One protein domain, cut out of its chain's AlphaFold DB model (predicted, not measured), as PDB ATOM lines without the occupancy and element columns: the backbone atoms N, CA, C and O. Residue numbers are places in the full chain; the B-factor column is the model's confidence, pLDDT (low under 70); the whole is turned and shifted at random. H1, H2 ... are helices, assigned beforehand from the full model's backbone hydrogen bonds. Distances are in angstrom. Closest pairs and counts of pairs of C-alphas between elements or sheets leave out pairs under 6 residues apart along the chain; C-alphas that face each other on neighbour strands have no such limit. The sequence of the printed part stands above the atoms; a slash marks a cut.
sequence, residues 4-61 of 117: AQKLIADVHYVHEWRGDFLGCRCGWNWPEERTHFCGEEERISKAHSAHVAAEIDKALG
ATOM      1  N   ALA A   4     151.053 191.147 145.621       74.44
ATOM      2  CA  ALA A   4     151.907 190.956 144.448       74.44
ATOM      3  C   ALA A   4     151.928 189.494 143.961       74.44
ATOM      4  O   ALA A   4     151.906 189.244 142.762       74.44
ATOM      5  N   GLN A   5     151.928 188.511 144.872       78.38
ATOM      6  CA  GLN A   5     151.848 187.095 144.485       78.38
ATOM      7  C   GLN A   5     150.498 186.747 143.852       78.38
ATOM      8  O   GLN A   5     150.465 185.980 142.895       78.38
ATOM      9  N   LYS A   6     149.397 187.319 144.360       82.81
ATOM     10  CA  LYS A   6     148.074 187.163 143.737       82.81
ATOM     11  C   LYS A   6     148.049 187.798 142.349       82.81
ATOM     12  O   LYS A   6     147.640 187.142 141.408       82.81
ATOM     13  N   LEU A   7     148.587 189.010 142.214       83.44
ATOM     14  CA  LEU A   7     148.657 189.716 140.937       83.44
ATOM     15  C   LEU A   7     149.440 188.925 139.882       83.44
ATOM     16  O   LEU A   7     148.980 188.779 138.758       83.44
ATOM     17  N   ILE A   8     150.593 188.362 140.252       84.38
ATOM     18  CA  ILE A   8     151.381 187.499 139.359       84.38
ATOM     19  C   ILE A   8     150.577 186.267 138.935       84.38
ATOM     20  O   ILE A   8     150.594 185.902 137.761       84.38
ATOM     21  N   ALA A   9     149.866 185.629 139.870       88.00
ATOM     22  CA  ALA A   9     149.027 184.474 139.565       88.00
ATOM     23  C   ALA A   9     147.863 184.840 138.626       88.00
ATOM     24  O   ALA A   9     147.604 184.112 137.668       88.00
ATOM     25  N   ASP A  10     147.218 185.984 138.851       88.94
ATOM     26  CA  ASP A  10     146.132 186.490 138.008       88.94
ATOM     27  C   ASP A  10     146.636 186.809 136.594       88.94
ATOM     28  O   ASP A  10     146.009 186.415 135.608       88.94
ATOM     29  N   VAL A  11     147.807 187.446 136.475       88.75
ATOM     30  CA  VAL A  11     148.454 187.686 135.179       88.75
ATOM     31  C   VAL A  11     148.767 186.359 134.497       88.75
ATOM     32  O   VAL A  11     148.401 186.194 133.339       88.75
ATOM     33  N   HIS A  12     149.360 185.384 135.187       89.50
ATOM     34  CA  HIS A  12     149.606 184.061 134.607       89.50
ATOM     35  C   HIS A  12     148.328 183.401 134.086       89.50
ATOM     36  O   HIS A  12     148.334 182.881 132.974       89.50
ATOM     37  N   TYR A  13     147.237 183.459 134.851       90.94
ATOM     38  CA  TYR A  13     145.955 182.869 134.469       90.94
ATOM     39  C   TYR A  13     145.361 183.525 133.215       90.94
ATOM     40  O   TYR A  13     144.959 182.842 132.268       90.94
ATOM     41  N   VAL A  14     145.346 184.860 133.175       90.31
ATOM     42  CA  VAL A  14     144.904 185.629 131.998       90.31
ATOM     43  C   VAL A  14     145.830 185.395 130.807       90.31
ATOM     44  O   VAL A  14     145.400 185.553 129.664       90.31
ATOM     45  N   HIS A  15     147.068 184.970 131.064       89.69
ATOM     46  CA  HIS A  15     148.054 184.716 130.033       89.69
ATOM     47  C   HIS A  15     148.309 183.234 129.718       89.69
ATOM     48  O   HIS A  15     149.270 182.901 129.020       89.69
ATOM     49  N   GLU A  16     147.435 182.332 130.166       87.94
ATOM     50  CA  GLU A  16     147.497 180.922 129.788       87.94
ATOM     51  C   GLU A  16     147.314 180.723 128.279       87.94
ATOM     52  O   GLU A  16     146.674 181.514 127.573       87.94
ATOM     53  N   TRP A  17     147.853 179.604 127.794       83.44
ATOM     54  CA  TRP A  17     147.683 179.166 126.420       83.44
ATOM     55  C   TRP A  17     146.205 179.033 126.057       83.44
ATOM     56  O   TRP A  17     145.397 178.429 126.772       83.44
ATOM     57  N   ARG A  18     145.854 179.571 124.893       80.94
ATOM     58  CA  ARG A  18     144.549 179.368 124.276       80.94
ATOM     59  C   ARG A  18     144.629 178.168 123.335       80.94
ATOM     60  O   ARG A  18     145.215 178.291 122.264       80.94
ATOM     61  N   GLY A  19     144.015 177.053 123.740       65.50
ATOM     62  CA  GLY A  19     143.766 175.875 122.896       65.50
ATOM     63  C   GLY A  19     144.993 175.413 122.112       65.50
ATOM     64  O   GLY A  19     145.027 175.586 120.899       65.50
ATOM     65  N   ASP A  20     145.986 174.870 122.818       62.38
ATOM     66  CA  ASP A  20     147.187 174.264 122.229       62.38
ATOM     67  C   ASP A  20     148.020 175.225 121.364       62.38
ATOM     68  O   ASP A  20     148.356 174.935 120.218       62.38
ATOM     69  N   PHE A  21     148.429 176.356 121.946       63.06
ATOM     70  CA  PHE A  21     149.469 177.237 121.390       63.06
ATOM     71  C   PHE A  21     149.047 178.194 120.261       63.06
ATOM     72  O   PHE A  21     149.908 178.722 119.570       63.06
ATOM     73  N   LEU A  22     147.759 178.517 120.090       68.81
ATOM     74  CA  LEU A  22     147.318 179.521 119.094       68.81
ATOM     75  C   LEU A  22     147.566 180.974 119.520       68.81
ATOM     76  O   LEU A  22     147.596 181.883 118.695       68.81
ATOM     77  N   GLY A  23     147.737 181.186 120.818       76.75
ATOM     78  CA  GLY A  23     147.918 182.497 121.407       76.75
ATOM     79  C   GLY A  23     147.667 182.432 122.899       76.75
ATOM     80  O   GLY A  23     147.672 181.364 123.521       76.75
ATOM     81  N   CYS A  24     147.401 183.597 123.451       86.19
ATOM     82  CA  CYS A  24     147.218 183.835 124.860       86.19
ATOM     83  C   CYS A  24     145.760 184.235 125.143       86.19
ATOM     84  O   CYS A  24     145.110 184.864 124.300       86.19
ATOM     85  N   ARG A  25     145.207 183.886 126.313       85.44
ATOM     86  CA  ARG A  25     143.821 184.264 126.669       85.44
ATOM     87  C   ARG A  25     143.594 185.777 126.731       85.44
ATOM     88  O   ARG A  25     142.463 186.209 126.528       85.44
ATOM     89  N   CYS A  26     144.649 186.570 126.906       85.62
ATOM     90  CA  CYS A  26     144.603 188.032 126.841       85.62
ATOM     91  C   CYS A  26     144.288 188.589 125.435       85.62
ATOM     92  O   CYS A  26     144.109 189.793 125.277       85.62
ATOM     93  N   GLY A  27     144.213 187.732 124.409       84.38
ATOM     94  CA  GLY A  27     143.956 188.124 123.022       84.38
ATOM     95  C   GLY A  27     145.224 188.368 122.203       84.38
ATOM     96  O   GLY A  27     145.127 188.642 121.007       84.38
ATOM     97  N   TRP A  28     146.403 188.233 122.813       82.94
ATOM     98  CA  TRP A  28     147.665 188.263 122.089       82.94
ATOM     99  C   TRP A  28     147.858 186.982 121.267       82.94
ATOM    100  O   TRP A  28     147.710 185.868 121.776       82.94
ATOM    101  N   ASN A  29     148.192 187.154 119.989       82.06
ATOM    102  CA  ASN A  29     148.512 186.071 119.063       82.06
ATOM    103  C   ASN A  29     150.011 186.097 118.755       82.06
ATOM    104  O   ASN A  29     150.625 187.167 118.745       82.06
ATOM    105  N   TRP A  30     150.581 184.931 118.458       75.00
ATOM    106  CA  TRP A  30     151.984 184.828 118.060       75.00
ATOM    107  C   TRP A  30     152.232 185.646 116.792       75.00
ATOM    108  O   TRP A  30     151.504 185.470 115.814       75.00
ATOM    109  N   PRO A  31     153.246 186.524 116.773       66.88
ATOM    110  CA  PRO A  31     153.530 187.363 115.611       66.88
ATOM    111  C   PRO A  31     154.119 186.588 114.421       66.88
ATOM    112  O   PRO A  31     154.311 187.165 113.356       66.88
ATOM    113  N   GLU A  32     154.434 185.303 114.586       65.75
ATOM    114  CA  GLU A  32     155.209 184.520 113.627       65.75
ATOM    115  C   GLU A  32     154.340 183.431 112.980       65.75
ATOM    116  O   GLU A  32     153.647 182.685 113.675       65.75
ATOM    117  N   GLU A  33     154.396 183.315 111.649       66.81
ATOM    118  CA  GLU A  33     153.731 182.231 110.918       66.81
ATOM    119  C   GLU A  33     154.288 180.863 111.339       66.81
ATOM    120  O   GLU A  33     155.484 180.712 111.620       66.81
ATOM    121  N   ARG A  34     153.412 179.848 111.380       67.06
ATOM    122  CA  ARG A  34     153.833 178.470 111.636       67.06
ATOM    123  C   ARG A  34     154.559 177.927 110.421       67.06
ATOM    124  O   ARG A  34     154.049 177.954 109.305       67.06
ATOM    125  N   THR A  35     155.733 177.388 110.670       69.69
ATOM    126  CA  THR A  35     156.620 176.834 109.651       69.69
ATOM    127  C   THR A  35     156.764 175.316 109.785       69.69
ATOM    128  O   THR A  35     157.306 174.685 108.883       69.69
ATOM    129  N   HIS A  36     156.245 174.714 110.870       68.44
ATOM    130  CA  HIS A  36     156.257 173.268 111.152       68.44
ATOM    131  C   HIS A  36     157.659 172.628 111.188       68.44
ATOM    132  O   HIS A  36     157.791 171.406 111.104       68.44
ATOM    133  N   PHE A  37     158.713 173.434 111.339       73.25
ATOM    134  CA  PHE A  37     160.077 172.947 111.523       73.25
ATOM    135  C   PHE A  37     160.321 172.462 112.958       73.25
ATOM    136  O   PHE A  37     159.706 172.926 113.920       73.25
ATOM    137  N   CYS A  38     161.285 171.552 113.111       72.81
ATOM    138  CA  CYS A  38     161.775 171.127 114.420       72.81
ATOM    139  C   CYS A  38     162.224 172.345 115.257       72.81
ATOM    140  O   CYS A  38     162.946 173.203 114.755       72.81
ATOM    141  N   GLY A  39     161.821 172.407 116.533       74.62
ATOM    142  CA  GLY A  39     162.161 173.509 117.453       74.62
ATOM    143  C   GLY A  39     161.158 174.671 117.480       74.62
ATOM    144  O   GLY A  39     161.309 175.597 118.278       74.62
ATOM    145  N   GLU A  40     160.103 174.620 116.664       77.38
ATOM    146  CA  GLU A  40     159.047 175.637 116.651       77.38
ATOM    147  C   GLU A  40     158.316 175.758 118.001       77.38
ATOM    148  O   GLU A  40     158.059 176.873 118.448       77.38
ATOM    149  N   GLU A  41     158.056 174.642 118.687       78.56
ATOM    150  CA  GLU A  41     157.419 174.632 120.015       78.56
ATOM    151  C   GLU A  41     158.271 175.346 121.072       78.56
ATOM    152  O   GLU A  41     157.751 176.123 121.870       78.56
ATOM    153  N   GLU A  42     159.592 175.142 121.052       82.44
ATOM    154  CA  GLU A  42     160.511 175.815 121.973       82.44
ATOM    155  C   GLU A  42     160.547 177.323 121.703       82.44
ATOM    156  O   GLU A  42     160.512 178.129 122.634       82.44
ATOM    157  N   ARG A  43     160.578 177.718 120.428       80.25
ATOM    158  CA  ARG A  43     160.540 179.126 120.025       80.25
ATOM    159  C   ARG A  43     159.237 179.802 120.461       80.25
ATOM    160  O   ARG A  43     159.293 180.865 121.077       80.25
ATOM    161  N   ILE A  44     158.090 179.168 120.208       81.25
ATOM    162  CA  ILE A  44     156.766 179.663 120.619       81.25
ATOM    163  C   ILE A  44     156.678 179.745 122.151       81.25
ATOM    164  O   ILE A  44     156.233 180.754 122.694       81.25
ATOM    165  N   SER A  45     157.194 178.744 122.867       82.94
ATOM    166  CA  SER A  45     157.266 178.746 124.335       82.94
ATOM    167  C   SER A  45     158.141 179.879 124.894       82.94
ATOM    168  O   SER A  45     157.774 180.536 125.874       82.94
ATOM    169  N   LYS A  46     159.273 180.190 124.246       84.62
ATOM    170  CA  LYS A  46     160.119 181.341 124.612       84.62
ATOM    171  C   LYS A  46     159.406 182.668 124.373       84.62
ATOM    172  O   LYS A  46     159.432 183.526 125.254       84.62
ATOM    173  N   ALA A  47     158.741 182.825 123.228       83.75
ATOM    174  CA  ALA A  47     157.939 184.013 122.943       83.75
ATOM    175  C   ALA A  47     156.809 184.187 123.974       83.75
ATOM    176  O   ALA A  47     156.545 185.305 124.417       83.75
ATOM    177  N   HIS A  48     156.184 183.087 124.411       85.25
ATOM    178  CA  HIS A  48     155.134 183.112 125.435       85.25
ATOM    179  C   HIS A  48     155.671 183.566 126.770       85.25
ATOM    180  O   HIS A  48     155.134 184.494 127.366       85.25
ATOM    181  N   SER A  49     156.770 182.952 127.195       86.25
ATOM    182  CA  SER A  49     157.431 183.285 128.449       86.25
ATOM    183  C   SER A  49     157.849 184.756 128.475       86.25
ATOM    184  O   SER A  49     157.649 185.428 129.484       86.25
ATOM    185  N   ALA A  50     158.363 185.282 127.358       86.06
ATOM    186  CA  ALA A  50     158.732 186.691 127.233       86.06
ATOM    187  C   ALA A  50     157.517 187.628 127.329       86.06
ATOM    188  O   ALA A  50     157.577 188.639 128.026       86.06
ATOM    189  N   HIS A  51     156.407 187.283 126.674       86.94
ATOM    190  CA  HIS A  51     155.171 188.056 126.763       86.94
ATOM    191  C   HIS A  51     154.592 188.058 128.183       86.94
ATOM    192  O   HIS A  51     154.339 189.126 128.732       86.94
ATOM    193  N   VAL A  52     154.455 186.884 128.807       89.31
ATOM    194  CA  VAL A  52     153.962 186.754 130.187       89.31
ATOM    195  C   VAL A  52     154.841 187.553 131.149       89.31
ATOM    196  O   VAL A  52     154.318 188.275 131.993       89.31
ATOM    197  N   ALA A  53     156.169 187.481 131.003       85.38
ATOM    198  CA  ALA A  53     157.097 188.246 131.830       85.38
ATOM    199  C   ALA A  53     156.902 189.763 131.678       85.38
ATOM    200  O   ALA A  53     156.894 190.475 132.681       85.38
ATOM    201  N   ALA A  54     156.694 190.256 130.454       84.38
ATOM    202  CA  ALA A  54     156.429 191.672 130.209       84.38
ATOM    203  C   ALA A  54     155.098 192.134 130.829       84.38
ATOM    204  O   ALA A  54     155.025 193.230 131.379       84.38
ATOM    205  N   GLU A  55     154.050 191.312 130.777       88.25
ATOM    206  CA  GLU A  55     152.753 191.638 131.388       88.25
ATOM    207  C   GLU A  55     152.801 191.576 132.920       88.25
ATOM    208  O   GLU A  55     152.179 192.401 133.592       88.25
ATOM    209  N   ILE A  56     153.600 190.666 133.487       85.81
ATOM    210  CA  ILE A  56     153.885 190.638 134.927       85.81
ATOM    211  C   ILE A  56     154.615 191.918 135.348       85.81
ATOM    212  O   ILE A  56     154.216 192.542 136.329       85.81
ATOM    213  N   ASP A  57     155.645 192.330 134.610       82.44
ATOM    214  CA  ASP A  57     156.417 193.543 134.910       82.44
ATOM    215  C   ASP A  57     155.546 194.811 134.849       82.44
ATOM    216  O   ASP A  57     155.564 195.630 135.773       82.44
ATOM    217  N   LYS A  58     154.685 194.915 133.825       83.19
ATOM    218  CA  LYS A  58     153.676 195.982 133.714       83.19
ATOM    219  C   LYS A  58     152.718 195.990 134.900       83.19
ATOM    220  O   LYS A  58     152.497 197.044 135.492       83.19
ATOM    221  N   ALA A  59     152.150 194.835 135.253       83.88
ATOM    222  CA  ALA A  59     151.195 194.727 136.354       83.88
ATOM    223  C   ALA A  59     151.837 195.104 137.695       83.88
ATOM    224  O   ALA A  59     151.231 195.789 138.516       83.88
ATOM    225  N   LEU A  60     153.090 194.699 137.896       79.31
ATOM    226  CA  LEU A  60     153.873 195.038 139.076       79.31
ATOM    227  C   LEU A  60     154.344 196.498 139.091       79.31
ATOM    228  O   LEU A  60     154.879 196.929 140.108       79.31
ATOM    229  N   GLY A  61     154.164 197.267 138.015       76.19
ATOM    230  CA  GLY A  61     154.513 198.687 137.968       76.19
ATOM    231  C   GLY A  61     155.990 198.958 138.270       76.19
ATOM    232  O   GLY A  61     156.307 199.940 138.943       76.19
TER     233      GLY A  61
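What this domain is: This is residues 4 to 61 of the 117 residues of an uncharacterized protein of Mycolicibacterium fortuitum (UniProt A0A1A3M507). The long helix H2 runs along most of this rod, and the shorter H1 meets its last part in a lopsided V, a helical hairpin. The loop of residues 15 to 39 joins them, and residues 35 to 40 stick out at the far end. The printed part has 58 residues, two named helices, H1 then H2, and no named strand: all helix. It is only just compact, close to loose, with a radius of gyration of the C-alphas of 12.2 A and spans of 38 by 18 by 15 A.

How they stand to each other: H2, residues 40 to 59, touches H1, residues 4 to 14, with residues 52 to 59 alone; the closest C-alphas, of Ile 56 and Ile 8, are 6.0 A apart. They run opposite ways at a steep tilt of 44 degrees. In both, every O i to N i+4 pair is within hydrogen-bond range.

Where its parts are: H2 spans 28.5 A from C-alpha 40 to C-alpha 59 at (151.195, 194.727, 136.354). H1 spans 15.2 A from C-alpha 4 at (151.907, 190.956, 144.448) to C-alpha 14.

The domain as a whole: The farthest C-alphas, of Ala 4 and Phe 37, are 38.4 A apart. The link is long, 25 residues. The printed part has no cut. Residues 19 to 22 and 31 to 36 have pLDDT under 70.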